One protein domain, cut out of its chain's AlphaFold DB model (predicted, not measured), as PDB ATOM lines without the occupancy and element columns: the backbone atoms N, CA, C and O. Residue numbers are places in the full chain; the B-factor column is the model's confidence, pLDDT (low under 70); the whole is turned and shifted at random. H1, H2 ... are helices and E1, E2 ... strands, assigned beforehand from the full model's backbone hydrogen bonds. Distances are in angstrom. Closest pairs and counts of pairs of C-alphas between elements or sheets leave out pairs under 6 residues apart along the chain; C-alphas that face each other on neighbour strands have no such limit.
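What this domain is: This is residues 13 to 78 of the 201 residues of an uncharacterized protein of Phenylobacterium sp. 20VBR1 (UniProt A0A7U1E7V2). An elongated, open string of parts: at one end H1 packs on the two-stranded hairpin E1 E2, H2 follows, and H3 lies at the other end after a long loop, of which residues 61 to 69 stick out, 69 being in H3. The 66 printed residues run H1, E1, E2, H2, H3, mixed helices and strands; the sheet E1 - E2 is antiparallel. The whole is only just loose, close to compact, with a radius of gyration of the C-alphas of 13.2 A and spans of 39 by 23 by 16 A.

Where its parts are: E1 is residues 27 to 31, 13.3 A, and E2 37 to 41, 13.0 A. H1 is residues 13 to 22, 14.4 A, from C-alpha 13 at (289.189, 165.747, 357.368). H2 is residues 43 to 50, 10.2 A. H3 is residues 69 to 77, 12.6 A, ending at C-alpha 77 (269.205, 148.643, 363.683).

How they stand to each other: In the hairpin, N 28 and O 40 are 2.8 A apart, within hydrogen-bond range. The closest C-alphas of H1 and E2, Val 16 and Val 41, are 6.8 A apart. H2 and H3 are close but not clearly touching, Glu 49 and Ala 74 having the closest C-alphas, 8.0 A. H1 and H3 are apart. In H1, H2 and H3 every O i to N i+4 pair is within hydrogen-bond range.

The domain as a whole: The C-alphas of Thr 34 and Ala 78 are farthest apart, 41.3 A. The printed part has no cut. The link H2 to H3 is long. Residues 52 to 63 have pLDDT under 70.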
ATOM      1  N   ASP A  13     288.422 166.978 357.132       77.31
ATOM      2  CA  ASP A  13     289.189 165.747 357.368       77.31
ATOM      3  C   ASP A  13     288.962 165.215 358.795       77.31
ATOM      4  O   ASP A  13     288.850 164.007 359.007       77.31
ATOM      5  N   GLU A  14     288.824 166.113 359.778       80.06
ATOM      6  CA  GLU A  14     288.484 165.748 361.160       80.06
ATOM      7  C   GLU A  14     287.061 165.192 361.289       80.06
ATOM      8  O   GLU A  14     286.833 164.217 362.010       80.06
ATOM      9  N   ASN A  15     286.092 165.781 360.586       81.44
ATOM     10  CA  ASN A  15     284.714 165.295 360.586       81.44
ATOM     11  C   ASN A  15     284.598 163.938 359.885       81.44
ATOM     12  O   ASN A  15     283.900 163.059 360.385       81.44
ATOM     13  N   VAL A  16     285.326 163.731 358.784       82.25
ATOM     14  CA  VAL A  16     285.407 162.426 358.112       82.25
ATOM     15  C   VAL A  16     286.029 161.377 359.036       82.25
ATOM     16  O   VAL A  16     285.519 160.260 359.108       82.25
ATOM     17  N   ALA A  17     287.070 161.725 359.801       81.75
ATOM     18  CA  ALA A  17     287.658 160.814 360.785       81.75
ATOM     19  C   ALA A  17     286.652 160.413 361.878       81.75
ATOM     20  O   ALA A  17     286.506 159.227 362.162       81.75
ATOM     21  N   LYS A  18     285.886 161.369 362.421       84.44
ATOM     22  CA  LYS A  18     284.822 161.080 363.402       84.44
ATOM     23  C   LYS A  18     283.717 160.201 362.818       84.44
ATOM     24  O   LYS A  18     283.258 159.277 363.481       84.44
ATOM     25  N   ILE A  19     283.295 160.465 361.579       84.38
ATOM     26  CA  ILE A  19     282.286 159.645 360.892       84.38
ATOM     27  C   ILE A  19     282.818 158.233 360.655       84.38
ATOM     28  O   ILE A  19     282.068 157.286 360.836       84.38
ATOM     29  N   ARG A  20     284.099 158.065 360.321       82.19
ATOM     30  CA  ARG A  20     284.719 156.743 360.176       82.19
ATOM     31  C   ARG A  20     284.730 155.963 361.490       82.19
ATOM     32  O   ARG A  20     284.489 154.761 361.475       82.19
ATOM     33  N   ASP A  21     285.019 156.632 362.601       84.25
ATOM     34  CA  ASP A  21     285.084 155.982 363.912       84.25
ATOM     35  C   ASP A  21     283.689 155.543 364.395       84.25
ATOM     36  O   ASP A  21     283.556 154.502 365.035       84.25
ATOM     37  N   LEU A  22     282.644 156.305 364.051       83.69
ATOM     38  CA  LEU A  22     281.250 155.982 364.382       83.69
ATOM     39  C   LEU A  22     280.602 155.008 363.382       83.69
ATOM     40  O   LEU A  22     279.871 154.103 363.776       83.69
ATOM     41  N   PHE A  23     280.873 155.187 362.090       82.38
ATOM     42  CA  PHE A  23     280.250 154.484 360.969       82.38
ATOM     43  C   PHE A  23     281.312 154.085 359.930       82.38
ATOM     44  O   PHE A  23     281.375 154.657 358.834       82.38
ATOM     45  N   PRO A  24     282.142 153.068 360.223       78.81
ATOM     46  CA  PRO A  24     283.243 152.676 359.343       78.81
ATOM     47  C   PRO A  24     282.765 152.209 357.961       78.81
ATOM     48  O   PRO A  24     283.492 152.342 356.983       78.81
ATOM     49  N   GLY A  25     281.530 151.705 357.859       74.38
ATOM     50  CA  GLY A  25     280.925 151.273 356.598       74.38
ATOM     51  C   GLY A  25     280.460 152.403 355.672       74.38
ATOM     52  O   GLY A  25     280.056 152.104 354.555       74.38
ATOM     53  N   CYS A  26     280.494 153.665 356.115       76.69
ATOM     54  CA  CYS A  26     280.046 154.826 355.331       76.69
ATOM     55  C   CYS A  26     281.200 155.622 354.705       76.69
ATOM     56  O   CYS A  26     280.962 156.661 354.095       76.69
ATOM     57  N   VAL A  27     282.451 155.195 354.892       79.94
ATOM     58  CA  VAL A  27     283.631 155.903 354.379       79.94
ATOM     59  C   VAL A  27     284.299 155.053 353.309       79.94
ATOM     60  O   VAL A  27     284.636 153.895 353.545       79.94
ATOM     61  N   THR A  28     284.499 155.637 352.133       76.00
ATOM     62  CA  THR A  28     285.085 154.993 350.956       76.00
ATOM     63  C   THR A  28     286.337 155.733 350.499       76.00
ATOM     64  O   THR A  28     286.591 156.881 350.869       76.00
ATOM     65  N   GLU A  29     287.169 155.061 349.707       80.56
ATOM     66  CA  GLU A  29     288.346 155.668 349.090       80.56
ATOM     67  C   GLU A  29     288.002 156.118 347.667       80.56
ATOM     68  O   GLU A  29     287.576 155.315 346.834       80.56
ATOM     69  N   ALA A  30     288.210 157.401 347.373       74.88
ATOM     70  CA  ALA A  30     288.074 157.957 346.032       74.88
ATOM     71  C   ALA A  30     289.397 158.585 345.581       74.88
ATOM     72  O   ALA A  30     290.116 159.208 346.365       74.88
ATOM     73  N   ALA A  31     289.725 158.418 344.299       74.12
ATOM     74  CA  ALA A  31     290.854 159.107 343.693       74.12
ATOM     75  C   ALA A  31     290.467 160.564 343.407       74.12
ATOM     76  O   ALA A  31     289.479 160.827 342.724       74.12
ATOM     77  N   ASP A  32     291.255 161.495 343.933       71.38
ATOM     78  CA  ASP A  32     291.142 162.920 343.629       71.38
ATOM     79  C   ASP A  32     291.650 163.212 342.199       71.38
ATOM     80  O   ASP A  32     292.333 162.376 341.602       71.38
ATOM     81  N   GLU A  33     291.410 164.414 341.661       73.19
ATOM     82  CA  GLU A  33     291.868 164.836 340.313       73.19
ATOM     83  C   GLU A  33     293.394 164.705 340.105       73.19
ATOM     84  O   GLU A  33     293.898 164.657 338.987       73.19
ATOM     85  N   THR A  34     294.135 164.601 341.207       70.62
ATOM     86  CA  THR A  34     295.590 164.435 341.277       70.62
ATOM     87  C   THR A  34     296.048 162.974 341.416       70.62
ATOM     88  O   THR A  34     297.239 162.719 341.585       70.62
ATOM     89  N   GLY A  35     295.127 162.004 341.393       70.88
ATOM     90  CA  GLY A  35     295.414 160.576 341.588       70.88
ATOM     91  C   GLY A  35     295.720 160.178 343.037       70.88
ATOM     92  O   GLY A  35     296.069 159.029 343.305       70.88
ATOM     93  N   LYS A  36     295.594 161.106 343.994       74.06
ATOM     94  CA  LYS A  36     295.782 160.834 345.422       74.06
ATOM     95  C   LYS A  36     294.499 160.247 346.014       74.06
ATOM     96  O   LYS A  36     293.432 160.837 345.866       74.06
ATOM     97  N   LEU A  37     294.615 159.120 346.714       72.69
ATOM     98  CA  LEU A  37     293.499 158.518 347.448       72.69
ATOM     99  C   LEU A  37     293.077 159.444 348.595       72.69
ATOM    100  O   LEU A  37     293.900 159.825 349.437       72.69
ATOM    101  N   ARG A  38     291.799 159.823 348.608       75.56
ATOM    102  CA  ARG A  38     291.153 160.559 349.696       75.56
ATOM    103  C   ARG A  38     289.988 159.747 350.240       75.56
ATOM    104  O   ARG A  38     289.294 159.064 349.492       75.56
ATOM    105  N   LEU A  39     289.787 159.844 351.551       75.25
ATOM    106  CA  LEU A  39     288.620 159.282 352.216       75.25
ATOM    107  C   LEU A  39     287.430 160.202 351.958       75.25
ATOM    108  O   LEU A  39     287.486 161.393 352.266       75.25
ATOM    109  N   VAL A  40     286.373 159.646 351.385       78.25
ATOM    110  CA  VAL A  40     285.120 160.335 351.084       78.25
ATOM    111  C   VAL A  40     283.998 159.615 351.819       78.25
ATOM    112  O   VAL A  40     284.036 158.404 352.010       78.25
ATOM    113  N   VAL A  41     283.012 160.370 352.287       79.12
ATOM    114  CA  VAL A  41     281.828 159.804 352.938       79.12
ATOM    115  C   VAL A  41     280.801 159.473 351.864       79.12
ATOM    116  O   VAL A  41     280.423 160.355 351.090       79.12
ATOM    117  N   ASP A  42     280.329 158.229 351.836       76.50
ATOM    118  CA  ASP A  42     279.134 157.875 351.081       76.50
ATOM    119  C   ASP A  42     277.901 158.376 351.844       76.50
ATOM    120  O   ASP A  42     277.486 157.833 352.873       76.50
ATOM    121  N   PHE A  43     277.321 159.457 351.329       75.44
ATOM    122  CA  PHE A  43     276.136 160.076 351.905       75.44
ATOM    123  C   PHE A  43     274.891 159.200 351.783       75.44
ATOM    124  O   PHE A  43     274.001 159.336 352.622       75.44
ATOM    125  N   ASP A  44     274.804 158.313 350.793       74.19
ATOM    126  CA  ASP A  44     273.648 157.428 350.644       74.19
ATOM    127  C   ASP A  44     273.695 156.307 351.691       74.19
ATOM    128  O   ASP A  44     272.687 156.044 352.356       74.19
ATOM    129  N   GLN A  45     274.868 155.707 351.921       72.81
ATOM    130  CA  GLN A  45     275.052 154.731 352.999       72.81
ATOM    131  C   GLN A  45     274.913 155.379 354.383       72.81
ATOM    132  O   GLN A  45     274.217 154.825 355.235       72.81
ATOM    133  N   LEU A  46     275.474 156.576 354.593       80.88
ATOM    134  CA  LEU A  46     275.306 157.308 355.853       80.88
ATOM    135  C   LEU A  46     273.834 157.641 356.117       80.88
ATOM    136  O   LEU A  46     273.349 157.467 357.232       80.88
ATOM    137  N   ARG A  47     273.093 158.071 355.089       77.94
ATOM    138  CA  ARG A  47     271.644 158.282 355.198       77.94
ATOM    139  C   ARG A  47     270.918 156.997 355.558       77.94
ATOM    140  O   ARG A  47     270.006 157.067 356.369       77.94
ATOM    141  N   GLN A  48     271.294 155.851 354.995       74.19
ATOM    142  CA  GLN A  48     270.650 154.581 355.319       74.19
ATOM    143  C   GLN A  48     270.923 154.118 356.756       74.19
ATOM    144  O   GLN A  48     270.009 153.582 357.376       74.19
ATOM    145  N   GLU A  49     272.135 154.304 357.282       75.25
ATOM    146  CA  GLU A  49     272.448 153.968 358.682       75.25
ATOM    147  C   GLU A  49     271.715 154.888 359.665       75.25
ATOM    148  O   GLU A  49     271.294 154.451 360.731       75.25
ATOM    149  N   LEU A  50     271.533 156.158 359.293       78.88
ATOM    150  CA  LEU A  50     270.848 157.156 360.118       78.88
ATOM    151  C   LEU A  50     269.322 157.189 359.925       78.88
ATOM    152  O   LEU A  50     268.647 157.920 360.646       78.88
ATOM    153  N   SER A  51     268.773 156.456 358.951       72.06
ATOM    154  CA  SER A  51     267.339 156.473 358.636       72.06
ATOM    155  C   SER A  51     266.675 155.140 358.956       72.06
ATOM    156  O   SER A  51     267.079 154.093 358.455       72.06
ATOM    157  N   ASP A  52     265.531 155.206 359.635       60.22
ATOM    158  CA  ASP A  52     264.646 154.056 359.888       60.22
ATOM    159  C   ASP A  52     263.898 153.569 358.624       60.22
ATOM    160  O   ASP A  52     263.050 152.673 358.669       60.22
ATOM    161  N   HIS A  53     264.169 154.181 357.469       65.31
ATOM    162  CA  HIS A  53     263.508 153.922 356.193       65.31
ATOM    163  C   HIS A  53     264.522 153.614 355.087       65.31
ATOM    164  O   HIS A  53     265.681 154.028 355.125       65.31
ATOM    165  N   LEU A  54     264.078 152.869 354.073       58.28
ATOM    166  CA  LEU A  54     264.904 152.476 352.933       58.28
ATOM    167  C   LEU A  54     265.097 153.662 351.965       58.28
ATOM    168  O   LEU A  54     264.215 153.962 351.164       58.28
ATOM    169  N   VAL A  55     266.260 154.318 352.003       59.03
ATOM    170  CA  VAL A  55     266.628 155.437 351.104       59.03
ATOM    171  C   VAL A  55     267.193 154.939 349.762       59.03
ATOM    172  O   VAL A  55     268.309 154.425 349.724       59.03
ATOM    173  N   GLN A  56     266.468 155.019 348.642       56.16
ATOM    174  CA  GLN A  56     267.031 154.617 347.335       56.16
ATOM    175  C   GLN A  56     268.330 155.397 347.054       56.16
ATOM    176  O   GLN A  56     268.301 156.620 347.001       56.16
ATOM    177  N   GLY A  57     269.455 154.686 346.937       55.97
ATOM    178  CA  GLY A  57     270.793 155.260 346.767       55.97
ATOM    179  C   GLY A  57     271.448 154.734 345.493       55.97
ATOM    180  O   GLY A  57     271.047 153.676 344.989       55.97
ATOM    181  N   GLY A  58     272.406 155.491 344.958       61.06
ATOM    182  CA  GLY A  58     273.118 155.166 343.718       61.06
ATOM    183  C   GLY A  58     273.986 153.901 343.818       61.06
ATOM    184  O   GLY A  58     274.403 153.496 344.898       61.06
ATOM    185  N   GLN A  59     274.251 153.251 342.678       55.09
ATOM    186  CA  GLN A  59     275.101 152.052 342.595       55.09
ATOM    187  C   GLN A  59     276.566 152.354 342.975       55.09
ATOM    188  O   GLN A  59     277.238 153.121 342.284       55.09
ATOM    189  N   GLU A  60     277.087 151.679 344.006       53.94
ATOM    190  CA  GLU A  60     278.511 151.693 344.376       53.94
ATOM    191  C   GLU A  60     279.327 150.535 343.764       53.94
ATOM    192  O   GLU A  60     278.794 149.508 343.338       53.94
ATOM    193  N   ARG A  61     280.656 150.731 343.707       59.62
ATOM    194  CA  ARG A  61     281.577 150.131 342.722       59.62
ATOM    195  C   ARG A  61     282.182 148.758 343.057       59.62
ATOM    196  O   ARG A  61     282.650 148.132 342.119       59.62
ATOM    197  N   TYR A  62     282.127 148.249 344.294       58.69
ATOM    198  CA  TYR A  62     282.369 146.825 344.629       58.69
ATOM    199  C   TYR A  62     281.743 146.482 345.989       58.69
ATOM    200  O   TYR A  62     282.327 146.738 347.039       58.69
ATOM    201  N   ARG A  63     280.550 145.881 345.981       67.38
ATOM    202  CA  ARG A  63     279.824 145.479 347.194       67.38
ATOM    203  C   ARG A  63     279.180 144.110 346.983       67.38
ATOM    204  O   ARG A  63     278.698 143.812 345.894       67.38
ATOM    205  N   LEU A  64     279.156 143.266 348.021       75.69
ATOM    206  CA  LEU A  64     278.321 142.061 348.000       75.69
ATOM    207  C   LEU A  64     276.873 142.502 348.207       75.69
ATOM    208  O   LEU A  64     276.487 142.799 349.337       75.69
ATOM    209  N   ASP A  65     276.093 142.586 347.134       76.31
ATOM    210  CA  ASP A  65     274.669 142.911 347.193       76.31
ATOM    211  C   ASP A  65     273.807 141.676 346.956       76.31
ATOM    212  O   ASP A  65     274.076 140.844 346.091       76.31
ATOM    213  N   TRP A  66     272.752 141.561 347.757       78.69
ATOM    214  CA  TRP A  66     271.743 140.520 347.642       78.69
ATOM    215  C   TRP A  66     270.354 141.108 347.924       78.69
ATOM    216  O   TRP A  66     270.237 142.083 348.678       78.69
ATOM    217  N   PRO A  67     269.286 140.534 347.340       76.50
ATOM    218  CA  PRO A  67     267.918 140.936 347.648       76.50
ATOM    219  C   PRO A  67     267.646 140.865 349.157       76.50
ATOM    220  O   PRO A  67     267.962 139.864 349.798       76.50
ATOM    221  N   GLY A  68     267.083 141.931 349.724       78.75
ATOM    222  CA  GLY A  68     266.755 142.021 351.151       78.75
ATOM    223  C   GLY A  68     267.905 142.398 352.089       78.75
ATOM    224  O   GLY A  68     267.710 142.500 353.297       78.75
ATOM    225  N   LYS A  69     269.104 142.696 351.573       81.12
ATOM    226  CA  LYS A  69     270.221 143.213 352.385       81.12
ATOM    227  C   LYS A  69     269.856 144.461 353.191       81.12
ATOM    228  O   LYS A  69     270.209 144.584 354.357       81.12
ATOM    229  N   ARG A  70     269.155 145.397 352.553       74.75
ATOM    230  CA  ARG A  70     268.788 146.671 353.174       74.75
ATOM    231  C   ARG A  70     267.711 146.494 354.244       74.75
ATOM    232  O   ARG A  70     267.777 147.128 355.286       74.75
ATOM    233  N   GLU A  71     266.768 145.586 354.007       77.25
ATOM    234  CA  GLU A  71     265.753 145.185 354.988       77.25
ATOM    235  C   GLU A  71     266.401 144.505 356.201       77.25
ATOM    236  O   GLU A  71     266.020 144.780 357.338       77.25
ATOM    237  N   ALA A  72     267.425 143.672 355.980       80.38
ATOM    238  CA  ALA A  72     268.188 143.047 357.056       80.38
ATOM    239  C   ALA A  72     268.941 144.077 357.918       80.38
ATOM    240  O   ALA A  72     268.902 143.974 359.141       80.38
ATOM    241  N   LEU A  73     269.562 145.091 357.300       80.00
ATOM    242  CA  LEU A  73     270.215 146.195 358.022       80.00
ATOM    243  C   LEU A  73     269.209 147.010 358.845       80.00
ATOM    244  O   LEU A  73     269.417 147.209 360.038       80.00
ATOM    245  N   ALA A  74     268.080 147.401 358.247       80.94
ATOM    246  CA  ALA A  74     267.025 148.115 358.967       80.94
ATOM    247  C   ALA A  74     266.480 147.290 360.147       80.94
ATOM    248  O   ALA A  74     266.281 147.810 361.242       80.94
ATOM    249  N   THR A  75     266.300 145.979 359.957       83.06
ATOM    250  CA  THR A  75     265.846 145.078 361.027       83.06
ATOM    251  C   THR A  75     266.895 144.936 362.126       83.06
ATOM    252  O   THR A  75     266.521 144.853 363.291       83.06
ATOM    253  N   ALA A  76     268.189 144.928 361.801       84.06
ATOM    254  CA  ALA A  76     269.260 144.888 362.795       84.06
ATOM    255  C   ALA A  76     269.306 146.172 363.641       84.06
ATOM    256  O   ALA A  76     269.402 146.074 364.863       84.06
ATOM    257  N   ASN A  77     269.142 147.339 363.014       82.88
ATOM    258  CA  ASN A  77     269.205 148.643 363.683       82.88
ATOM    259  C   ASN A  77     267.908 149.024 364.424       82.88
ATOM    260  O   ASN A  77     267.927 149.905 365.279       82.88
ATOM    261  N   ALA A  78     266.785 148.356 364.143       86.31
ATOM    262  CA  ALA A  78     265.515 148.644 364.806       86.31
ATOM    263  C   ALA A  78     265.592 148.435 366.338       86.31
ATOM    264  O   ALA A  78     266.126 147.413 366.789       86.31
TER     265      ALA A  78